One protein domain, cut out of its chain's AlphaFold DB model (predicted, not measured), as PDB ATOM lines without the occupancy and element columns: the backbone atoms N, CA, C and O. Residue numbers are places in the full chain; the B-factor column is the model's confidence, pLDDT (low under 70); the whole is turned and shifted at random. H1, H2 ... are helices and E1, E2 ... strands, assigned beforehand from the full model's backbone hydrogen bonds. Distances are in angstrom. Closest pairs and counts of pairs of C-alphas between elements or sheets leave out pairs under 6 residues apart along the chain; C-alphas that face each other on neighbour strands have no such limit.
ATOM      1  N   TYR A  33       7.997  93.125  23.997       93.06
ATOM      2  CA  TYR A  33       6.816  92.332  23.667       93.06
ATOM      3  C   TYR A  33       6.145  92.808  22.381       93.06
ATOM      4  O   TYR A  33       5.777  91.984  21.544       93.06
ATOM      5  N   LYS A  34       6.042  94.128  22.180       93.19
ATOM      6  CA  LYS A  34       5.531  94.695  20.930       93.19
ATOM      7  C   LYS A  34       6.441  94.348  19.754       93.19
ATOM      8  O   LYS A  34       5.963  93.914  18.710       93.19
ATOM      9  N   PHE A  35       7.753  94.451  19.949       93.69
ATOM     10  CA  PHE A  35       8.727  94.084  18.927       93.69
ATOM     11  C   PHE A  35       8.679  92.592  18.570       93.69
ATOM     12  O   PHE A  35       8.664  92.256  17.386       93.69
ATOM     13  N   ILE A  36       8.610  91.705  19.569       94.88
ATOM     14  CA  ILE A  36       8.459  90.255  19.377       94.88
ATOM     15  C   ILE A  36       7.171  89.947  18.609       94.88
ATOM     16  O   ILE A  36       7.181  89.115  17.703       94.88
ATOM     17  N   GLN A  37       6.071  90.619  18.953       95.06
ATOM     18  CA  GLN A  37       4.784  90.441  18.287       95.06
ATOM     19  C   GLN A  37       4.850  90.845  16.807       95.06
ATOM     20  O   GLN A  37       4.365  90.103  15.953       95.06
ATOM     21  N   ASP A  38       5.484  91.978  16.501       95.19
ATOM     22  CA  ASP A  38       5.602  92.491  15.133       95.19
ATOM     23  C   ASP A  38       6.673  91.744  14.308       95.19
ATOM     24  O   ASP A  38       6.633  91.761  13.077       95.19
ATOM     25  N   ASN A  39       7.612  91.052  14.966       95.19
ATOM     26  CA  ASN A  39       8.703  90.300  14.336       95.19
ATOM     27  C   ASN A  39       8.701  88.816  14.737       95.19
ATOM     28  O   ASN A  39       9.754  88.201  14.928       95.19
ATOM     29  N   SER A  40       7.510  88.221  14.832       94.62
ATOM     30  CA  SER A  40       7.336  86.822  15.244       94.62
ATOM     31  C   SER A  40       8.159  85.852  14.393       94.62
ATOM     32  O   SER A  40       8.790  84.964  14.937       94.62
ATOM     33  N   TYR A  41       8.295  86.087  13.089       92.88
ATOM     34  CA  TYR A  41       9.107  85.260  12.186       92.88
ATOM     35  C   TYR A  41      10.584  85.077  12.608       92.88
ATOM     36  O   TYR A  41      11.206  84.105  12.184       92.88
ATOM     37  N   ILE A  42      11.145  85.978  13.429       92.81
ATOM     38  CA  ILE A  42      12.481  85.837  14.048       92.81
ATOM     39  C   ILE A  42      12.365  85.437  15.521       92.81
ATOM     40  O   ILE A  42      13.187  84.682  16.039       92.81
ATOM     41  N   CYS A  43      11.376  85.992  16.218       94.31
ATOM     42  CA  CYS A  43      11.323  85.966  17.673       94.31
ATOM     43  C   CYS A  43      10.484  84.818  18.260       94.31
ATOM     44  O   CYS A  43      10.654  84.502  19.436       94.31
ATOM     45  N   ASN A  44       9.540  84.242  17.504       92.50
ATOM     46  CA  ASN A  44       8.461  83.418  18.051       92.50
ATOM     47  C   ASN A  44       7.857  82.427  17.021       92.50
ATOM     48  O   ASN A  44       7.457  82.857  15.940       92.50
ATOM     49  N   PRO A  45       7.637  81.137  17.341       92.12
ATOM     50  CA  PRO A  45       7.987  80.418  18.567       92.12
ATOM     51  C   PRO A  45       9.448  79.956  18.607       92.12
ATOM     52  O   PRO A  45      10.125  79.878  17.584       92.12
ATOM     53  N   VAL A  46       9.914  79.599  19.804       93.00
ATOM     54  CA  VAL A  46      11.263  79.070  20.053       93.00
ATOM     55  C   VAL A  46      11.175  77.599  20.427       93.00
ATOM     56  O   VAL A  46      10.462  77.237  21.359       93.00
ATOM     57  N   LEU A  47      11.920  76.747  19.726       92.06
ATOM     58  CA  LEU A  47      12.063  75.339  20.082       92.06
ATOM     59  C   LEU A  47      13.218  75.174  21.072       92.06
ATOM     60  O   LEU A  47      14.355  75.545  20.776       92.06
ATOM     61  N   LEU A  48      12.932  74.619  22.245       88.81
ATOM     62  CA  LEU A  48      13.943  74.320  23.257       88.81
ATOM     63  C   LEU A  48      14.576  72.949  22.987       88.81
ATOM     64  O   LEU A  48      14.015  72.108  22.285       88.81
ATOM     65  N   GLY A  49      15.749  72.700  23.575       86.69
ATOM     66  CA  GLY A  49      16.497  71.448  23.382       86.69
ATOM     67  C   GLY A  49      15.775  70.181  23.860       86.69
ATOM     68  O   GLY A  49      16.148  69.081  23.470       86.69
ATOM     69  N   ASP A  50      14.728  70.321  24.671       87.19
ATOM     70  CA  ASP A  50      13.859  69.229  25.117       87.19
ATOM     71  C   ASP A  50      12.668  68.971  24.172       87.19
ATOM     72  O   ASP A  50      11.804  68.149  24.473       87.19
ATOM     73  N   GLY A  51      12.590  69.694  23.051       87.38
ATOM     74  CA  GLY A  51      11.496  69.612  22.084       87.38
ATOM     75  C   GLY A  51      10.239  70.395  22.475       87.38
ATOM     76  O   GLY A  51       9.238  70.322  21.763       87.38
ATOM     77  N   SER A  52      10.259  71.145  23.582       90.50
ATOM     78  CA  SER A  52       9.145  72.022  23.957       90.50
ATOM     79  C   SER A  52       9.153  73.324  23.155       90.50
ATOM     80  O   SER A  52      10.208  73.836  22.779       90.50
ATOM     81  N   LEU A  53       7.963  73.869  22.899       92.81
ATOM     82  CA  LEU A  53       7.797  75.152  22.221       92.81
ATOM     83  C   LEU A  53       7.547  76.248  23.249       92.81
ATOM     84  O   LEU A  53       6.631  76.147  24.065       92.81
ATOM     85  N   VAL A  54       8.336  77.309  23.179       94.06
ATOM     86  CA  VAL A  54       8.137  78.540  23.936       94.06
ATOM     87  C   VAL A  54       7.515  79.583  23.022       94.06
ATOM     88  O   VAL A  54       8.043  79.883  21.952       94.06
ATOM     89  N   THR A  55       6.376  80.117  23.454       95.19
ATOM     90  CA  THR A  55       5.642  81.172  22.760       95.19
ATOM     91  C   THR A  55       5.599  82.419  23.626       95.19
ATOM     92  O   THR A  55       4.948  82.432  24.671       95.19
ATOM     93  N   PHE A  56       6.302  83.474  23.220       95.00
ATOM     94  CA  PHE A  56       6.318  84.731  23.973       95.00
ATOM     95  C   PHE A  56       4.939  85.380  24.028       95.00
ATOM     96  O   PHE A  56       4.170  85.325  23.064       95.00
ATOM     97  N   LEU A  57       4.650  86.004  25.171       94.25
ATOM     98  CA  LEU A  57       3.406  86.727  25.400       94.25
ATOM     99  C   LEU A  57       3.323  87.980  24.519       94.25
ATOM    100  O   LEU A  57       4.337  88.582  24.165       94.25
ATOM    101  N   THR A  58       2.102  88.409  24.207       93.56
ATOM    102  CA  THR A  58       1.872  89.723  23.588       93.56
ATOM    103  C   THR A  58       2.092  90.854  24.595       93.56
ATOM    104  O   THR A  58       2.103  90.628  25.806       93.56
ATOM    105  N   GLU A  59       2.205  92.093  24.113       92.00
ATOM    106  CA  GLU A  59       2.355  93.278  24.976       92.00
ATOM    107  C   GLU A  59       1.205  93.442  25.987       92.00
ATOM    108  O   GLU A  59       1.383  93.925  27.107       92.00
ATOM    109  N   GLU A  60       0.003  93.025  25.610       91.62
ATOM    110  CA  GLU A  60      -1.168  93.068  26.483       91.62
ATOM    111  C   GLU A  60      -1.090  91.985  27.562       91.62
ATOM    112  O   GLU A  60      -1.325  92.262  28.738       91.62
ATOM    113  N   GLN A  61      -0.697  90.769  27.178       91.50
ATOM    114  CA  GLN A  61      -0.555  89.632  28.089       91.50
ATOM    115  C   GLN A  61       0.617  89.818  29.058       91.50
ATOM    116  O   GLN A  61       0.521  89.445  30.229       91.50
ATOM    117  N   SER A  62       1.707  90.448  28.612       89.00
ATOM    118  CA  SER A  62       2.899  90.665  29.432       89.00
ATOM    119  C   SER A  62       2.650  91.568  30.634       89.00
ATOM    120  O   SER A  62       3.344  91.450  31.642       89.00
ATOM    121  N   LYS A  63       1.646  92.453  30.565       88.50
ATOM    122  CA  LYS A  63       1.271  93.331  31.687       88.50
ATOM    123  C   LYS A  63       0.840  92.538  32.923       88.50
ATOM    124  O   LYS A  63       1.066  92.999  34.040       88.50
ATOM    125  N   ASN A  64       0.290  91.343  32.714       88.88
ATOM    126  CA  ASN A  64      -0.185  90.451  33.771       88.88
ATOM    127  C   ASN A  64       0.883  89.453  34.235       88.88
ATOM    128  O   ASN A  64       0.630  88.675  35.151       88.88
ATOM    129  N   CYS A  65       2.064  89.453  33.616       87.75
ATOM    130  CA  CYS A  65       3.129  88.539  33.986       87.75
ATOM    131  C   CYS A  65       3.999  89.115  35.113       87.75
ATOM    132  O   CYS A  65       4.558  90.210  34.992       87.75
ATOM    133  N   SER A  66       4.150  88.345  36.191       84.75
ATOM    134  CA  SER A  66       5.065  88.623  37.309       84.75
ATOM    135  C   SER A  66       6.343  87.778  37.286       84.75
ATOM    136  O   SER A  66       7.238  88.027  38.086       84.75
ATOM    137  N   GLU A  67       6.437  86.795  36.385       84.50
ATOM    138  CA  GLU A  67       7.518  85.795  36.356       84.50
ATOM    139  C   GLU A  67       8.874  86.380  35.946       84.50
ATOM    140  O   GLU A  67       9.919  85.967  36.445       84.50
ATOM    141  N   CYS A  68       8.884  87.360  35.037       84.06
ATOM    142  CA  CYS A  68      10.107  88.082  34.715       84.06
ATOM    143  C   CYS A  68      10.341  89.194  35.731       84.06
ATOM    144  O   CYS A  68       9.594  90.173  35.794       84.06
ATOM    145  N   ASN A  69      11.418  89.055  36.503       67.44
ATOM    146  CA  ASN A  69      11.845  90.088  37.427       67.44
ATOM    147  C   ASN A  69      12.137  91.377  36.641       67.44
ATOM    148  O   ASN A  69      12.960  91.383  35.728       67.44
ATOM    149  N   ARG A  70      11.475  92.482  36.999       63.94
ATOM    150  CA  ARG A  70      11.605  93.784  36.310       63.94
ATOM    151  C   ARG A  70      12.941  94.489  36.591       63.94
ATOM    152  O   ARG A  70      13.148  95.612  36.146       63.94
ATOM    153  N   PHE A  71      13.827  93.845  37.347       49.00
ATOM    154  CA  PHE A  71      15.085  94.394  37.841       49.00
ATOM    155  C   PHE A  71      16.281  93.757  37.141       49.00
ATOM    156  O   PHE A  71      17.096  93.084  37.764       49.00
ATOM    157  N   VAL A  72      16.404  93.995  35.841       51.88
ATOM    158  CA  VAL A  72      17.715  93.981  35.200       51.88
ATOM    159  C   VAL A  72      17.791  95.266  34.393       51.88
ATOM    160  O   VAL A  72      17.191  95.384  33.333       51.88
ATOM    161  N   PHE A  73      18.484  96.264  34.945       47.12
ATOM    162  CA  PHE A  73      18.816  97.524  34.273       47.12
ATOM    163  C   PHE A  73      19.906  97.321  33.204       47.12
ATOM    164  O   PHE A  73      20.743  98.195  32.988       47.12
ATOM    165  N   ASP A  74      19.907  96.168  32.535       53.00
ATOM    166  CA  ASP A  74      20.600  96.025  31.269       53.00
ATOM    167  C   ASP A  74      19.720  96.718  30.238       53.00
ATOM    168  O   ASP A  74      18.529  96.436  30.113       53.00
ATOM    169  N   PHE A  75      20.293  97.684  29.527       71.44
ATOM    170  CA  PHE A  75      19.562  98.552  28.605       71.44
ATOM    171  C   PHE A  75      18.787  97.793  27.522       71.44
ATOM    172  O   PHE A  75      17.900  98.372  26.906       71.44
ATOM    173  N   VAL A  76      19.103  96.516  27.311       79.69
ATOM    174  CA  VAL A  76      18.470  95.647  26.330       79.69
ATOM    175  C   VAL A  76      17.783  94.478  27.049       79.69
ATOM    176  O   VAL A  76      18.467  93.661  27.667       79.69
ATOM    177  N   PRO A  77      16.449  94.348  26.955       82.31
ATOM    178  CA  PRO A  77      15.723  93.232  27.546       82.31
ATOM    179  C   PRO A  77      16.058  91.926  26.813       82.31
ATOM    180  O   PRO A  77      15.678  91.725  25.662       82.31
ATOM    181  N   ASN A  78      16.760  91.024  27.498       88.06
ATOM    182  CA  ASN A  78      17.125  89.694  26.997       88.06
ATOM    183  C   ASN A  78      16.205  88.575  27.511       88.06
ATOM    184  O   ASN A  78      16.332  87.432  27.082       88.06
ATOM    185  N   LYS A  79      15.275  88.897  28.414       90.56
ATOM    186  CA  LYS A  79      14.308  87.963  28.992       90.56
ATOM    187  C   LYS A  79      12.893  88.504  28.852       90.56
ATOM    188  O   LYS A  79      12.655  89.696  29.048       90.56
ATOM    189  N   ALA A  80      11.955  87.622  28.533       91.75
ATOM    190  CA  ALA A  80      10.549  87.961  28.377       91.75
ATOM    191  C   ALA A  80       9.650  86.810  28.832       91.75
ATOM    192  O   ALA A  80      10.034  85.638  28.822       91.75
ATOM    193  N   CYS A  81       8.437  87.156  29.253       93.81
ATOM    194  CA  CYS A  81       7.450  86.171  29.647       93.81
ATOM    195  C   CYS A  81       6.930  85.406  28.436       93.81
ATOM    196  O   CYS A  81       6.629  85.996  27.393       93.81
ATOM    197  N   ALA A  82       6.778  84.097  28.597       94.31
ATOM    198  CA  ALA A  82       6.302  83.213  27.549       94.31
ATOM    199  C   ALA A  82       5.542  82.021  28.130       94.31
ATOM    200  O   ALA A  82       5.731  81.660  29.295       94.31
ATOM    201  N   THR A  83       4.704  81.399  27.308       93.81
ATOM    202  CA  THR A  83       4.094  80.103  27.596       93.81
ATOM    203  C   THR A  83       4.950  78.992  27.009       93.81
ATOM    204  O   THR A  83       5.417  79.078  25.874       93.81
ATOM    205  N   ARG A  84       5.165  77.930  27.782       92.88
ATOM    206  CA  ARG A  84       5.841  76.719  27.321       92.88
ATOM    207  C   ARG A  84       4.820  75.611  27.123       92.88
ATOM    208  O   ARG A  84       4.116  75.246  28.065       92.88
ATOM    209  N   THR A  85       4.798  75.053  25.921       90.69
ATOM    210  CA  THR A  85       3.957  73.918  25.544       90.69
ATOM    211  C   THR A  85       4.852  72.711  25.289       90.69
ATOM    212  O   THR A  85       5.700  72.725  24.395       90.69
ATOM    213  N   SER A  86       4.674  71.657  26.083       86.38
ATOM    214  CA  SER A  86       5.275  70.345  25.825       86.38
ATOM    215  C   SER A  86       4.270  69.487  25.060       86.38
ATOM    216  O   SER A  86       3.082  69.536  25.368       86.38
ATOM    217  N   GLY A  87       4.723  68.693  24.084       71.69
ATOM    218  CA  GLY A  87       3.866  67.979  23.120       71.69
ATOM    219  C   GLY A  87       2.787  67.053  23.704       71.69
ATOM    220  O   GLY A  87       1.908  66.625  22.967       71.69
ATOM    221  N   ASN A  88       2.818  66.779  25.013       67.31
ATOM    222  CA  ASN A  88       1.851  65.931  25.713       67.31
ATOM    223  C   ASN A  88       0.994  66.666  26.763       67.31
ATOM    224  O   ASN A  88       0.156  66.024  27.394       67.31
ATOM    225  N   GLN A  89       1.192  67.969  26.995       60.66
ATOM    226  CA  GLN A  89       0.461  68.710  28.028       60.66
ATOM    227  C   GLN A  89      -0.506  69.734  27.429       60.66
ATOM    228  O   GLN A  89      -0.136  70.559  26.599       60.66
ATOM    229  N   VAL A  90      -1.750  69.685  27.914       63.97
ATOM    230  CA  VAL A  90      -2.777  70.724  27.722       63.97
ATOM    231  C   VAL A  90      -2.478  71.953  28.598       63.97
ATOM    232  O   VAL A  90      -2.972  73.045  28.331       63.97
ATOM    233  N   GLU A  91      -1.645  71.791  29.627       59.84
ATOM    234  CA  GLU A  91      -1.251  72.861  30.539       59.84
ATOM    235  C   GLU A  91      -0.062  73.649  29.981       59.84
ATOM    236  O   GLU A  91       1.045  73.134  29.809       59.84
ATOM    237  N   THR A  92      -0.310  74.924  29.693       80.12
ATOM    238  CA  THR A  92       0.707  75.893  29.299       80.12
ATOM    239  C   THR A  92       1.279  76.554  30.545       80.12
ATOM    240  O   THR A  92       0.609  77.313  31.244       80.12
ATOM    241  N   ASN A  93       2.550  76.288  30.834       85.50
ATOM    242  CA  ASN A  93       3.227  76.941  31.949       85.50
ATOM    243  C   ASN A  93       3.755  78.302  31.490       85.50
ATOM    244  O   ASN A  93       4.518  78.373  30.525       85.50
ATOM    245  N   THR A  94       3.348  79.376  32.170       91.75
ATOM    246  CA  THR A  94       3.908  80.717  31.946       91.75
ATOM    247  C   THR A  94       5.163  80.882  32.791       91.75
ATOM    248  O   THR A  94       5.165  80.527  33.965       91.75
ATOM    249  N   GLY A  95       6.229  81.414  32.204       91.56
ATOM    250  CA  GLY A  95       7.500  81.637  32.889       91.56
ATOM    251  C   GLY A  95       8.322  82.727  32.214       91.56
ATOM    252  O   GLY A  95       7.899  83.299  31.208       91.56
ATOM    253  N   CYS A  96       9.502  83.011  32.766       91.69
ATOM    254  CA  CYS A  96      10.460  83.938  32.174       91.69
ATOM    255  C   CYS A  96      11.514  83.186  31.354       91.69
ATOM    256  O   CYS A  96      12.233  82.344  31.896       91.69
ATOM    257  N   PHE A  97      11.622  83.503  30.067       92.56
ATOM    258  CA  PHE A  97      12.497  82.807  29.124       92.56
ATOM    259  C   PHE A  97      13.431  83.785  28.414       92.56
ATOM    260  O   PHE A  97      13.119  84.969  28.277       92.56
ATOM    261  N   ASP A  98      14.582  83.282  27.968       92.19
ATOM    262  CA  ASP A  98      15.531  84.057  27.172       92.19
ATOM    263  C   ASP A  98      14.967  84.321  25.776       92.19
ATOM    264  O   ASP A  98      14.542  83.398  25.078       92.19
ATOM    265  N   VAL A  99      14.972  85.589  25.369       93.00
ATOM    266  CA  VAL A  99      14.596  86.007  24.017       93.00
ATOM    267  C   VAL A  99      15.684  85.535  23.043       93.00
ATOM    268  O   VAL A  99      16.868  85.703  23.349       93.00
ATOM    269  N   PRO A 100      15.335  84.966  21.869       94.19
ATOM    270  CA  PRO A 100      16.316  84.531  20.883       94.19
ATOM    271  C   PRO A 100      17.327  85.626  20.570       94.19
ATOM    272  O   PRO A 100      16.949  86.764  20.295       94.19
ATOM    273  N   GLN A 101      18.608  85.270  20.552       92.12
ATOM    274  CA  GLN A 101      19.680  86.243  20.356       92.12
ATOM    275  C   GLN A 101      19.503  87.051  19.061       92.12
ATOM    276  O   GLN A 101      19.627  88.269  19.089       92.12
ATOM    277  N   LEU A 102      19.101  86.402  17.962       93.00
ATOM    278  CA  LEU A 102      18.808  87.078  16.691       93.00
ATOM    279  C   LEU A 102      17.685  88.124  16.813       93.00
ATOM    280  O   LEU A 102      17.753  89.178  16.187       93.00
ATOM    281  N   CYS A 103      16.666  87.857  17.634       94.62
ATOM    282  CA  CYS A 103      15.581  88.803  17.896       94.62
ATOM    283  C   CYS A 103      16.091  90.021  18.680       94.62
ATOM    284  O   CYS A 103      15.772  91.159  18.337       94.62
ATOM    285  N   VAL A 104      16.919  89.786  19.702       92.62
ATOM    286  CA  VAL A 104      17.534  90.852  20.507       92.62
ATOM    287  C   VAL A 104      18.477  91.708  19.658       92.62
ATOM    288  O   VAL A 104      18.443  92.932  19.749       92.62
ATOM    289  N   GLU A 105      19.291  91.090  18.806       92.00
ATOM    290  CA  GLU A 105      20.216  91.796  17.916       92.00
ATOM    291  C   GLU A 105      19.474  92.684  16.913       92.00
ATOM    292  O   GLU A 105      19.801  93.863  16.800       92.00
ATOM    293  N   GLU A 106      18.436  92.173  16.246       92.88
ATOM    294  CA  GLU A 106      17.613  92.978  15.330       92.88
ATOM    295  C   GLU A 106      16.916  94.132  16.071       92.88
ATOM    296  O   GLU A 106      16.883  95.261  15.573       92.88
ATOM    297  N   TYR A 107      16.412  93.885  17.286       91.12
ATOM    298  CA  TYR A 107      15.807  94.918  18.132       91.12
ATOM    299  C   TYR A 107      16.803  96.039  18.460       91.12
ATOM    300  O   TYR A 107      16.507  97.223  18.280       91.12
ATOM    301  N   VAL A 108      18.018  95.677  18.877       90.06
ATOM    302  CA  VAL A 108      19.083  96.640  19.183       90.06
ATOM    303  C   VAL A 108      19.557  97.368  17.934       90.06
ATOM    304  O   VAL A 108      19.812  98.564  18.005       90.06
ATOM    305  N   LEU A 109      19.674  96.691  16.793       89.94
ATOM    306  CA  LEU A 109      20.101  97.317  15.541       89.94
ATOM    307  C   LEU A 109      19.083  98.357  15.067       89.94
ATOM    308  O   LEU A 109      19.469  99.493  14.761       89.94
ATOM    309  N   ARG A 110      17.791  98.000  15.073       89.62
ATOM    310  CA  ARG A 110      16.700  98.883  14.641       89.62
ATOM    311  C   ARG A 110      16.565 100.117  15.530       89.62
ATOM    312  O   ARG A 110      16.351 101.208  15.010       89.62
ATOM    313  N   TYR A 111      16.770  99.961  16.838       87.88
ATOM    314  CA  TYR A 111      16.652 101.048  17.816       87.88
ATOM    315  C   TYR A 111      17.994 101.437  18.452       87.88
ATOM    316  O   TYR A 111      18.060 101.896  19.593       87.88
ATOM    317  N   SER A 112      19.087 101.287  17.700       85.38
ATOM    318  CA  SER A 112      20.463 101.505  18.181       85.38
ATOM    319  C   SER A 112      20.727 102.923  18.690       85.38
ATOM    320  O   SER A 112      21.619 103.144  19.505       85.38
TER     321      SER A 112
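This is residues 33 to 112 of the 323 residues of an uncharacterized protein of Diploscapter pachys (UniProt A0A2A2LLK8). A small twisted sheet of three strands, E1, E2 and E3, has short helices gathered about one end, where H1 and H3 graze it, and the longest helix, H4, runs on beyond that end. The turn of the E2 and E3 hairpin makes the opposite end of the long axis, and residues 63 to 78 form a wide loop with no named element between H3 and E2. The printed part has 80 residues with four named helices and three named strands, in the order H1 H2 E1 H3 E2 E3 H4; the sheet, E1 - E2 - E3, is all antiparallel. The class is mixed, helices and strands, and the whole is compact, with a radius of gyration of the C-alphas of 12.5 A and spans of 41 by 25 by 21 A.

H1, residues 33 to 38, begins with C-alpha 33 at (6.816, 92.332, 23.667) and is 8.6 A long. H2 is residues 40 to 43, 4.7 A. E1 is residues 53 to 56, 9.8 A. H3 is residues 59 to 62, 5.2 A. E2, residues 79 to 85, begins at (14.308, 87.963, 28.992) and is 17.8 A long. E3 is residues 93 to 98, 15.0 A. H4, residues 101 to 110, is 14.2 A long and ends with C-alpha 110 at (16.700, 98.883, 14.641).

H1 is on the sheet but only grazes it, with residues 33 to 37. H1 and H3 touch, their closest C-alphas being those of Tyr 33 and Glu 59, 4.7 A apart. H3 only grazes the sheet too. H2 and H4 touch, with the C-alphas of Cys 43 and Cys 103 closest at 5.1 A. H1 and H4 are close but not clearly touching, about perpendicular at 84 degrees. H3 and H4 are apart. H2 is only just not on the sheet, with 4 pairs of C-alphas within 10 A. E2, the inner strand, is antiparallel to E1 at 137 degrees, with N 55 and O 83 at 2.8 A. E2 and E3, a hairpin, are antiparallel, with N 82 and O 95 at 3.0 A. Residues 46 to 47 pair antiparallel with residues 53 to 54 of E1. The sheet is only just strongly twisted, its C-alphas lying up to 4.5 A off its best plane. In H1 and H4 every O i to N i+4 pair is within hydrogen-bond range; H2 and H3 are too short for such a pair.

The C-alphas of Asn 88 and Ser 112 are the two farthest apart, at 40.8 A. The printed part has no cut. The link from H3 to E2, 16 residues, is long. The mean pLDDT of the printed part is 86.3; residues 69 to 74 and 88 to 91 are under 70.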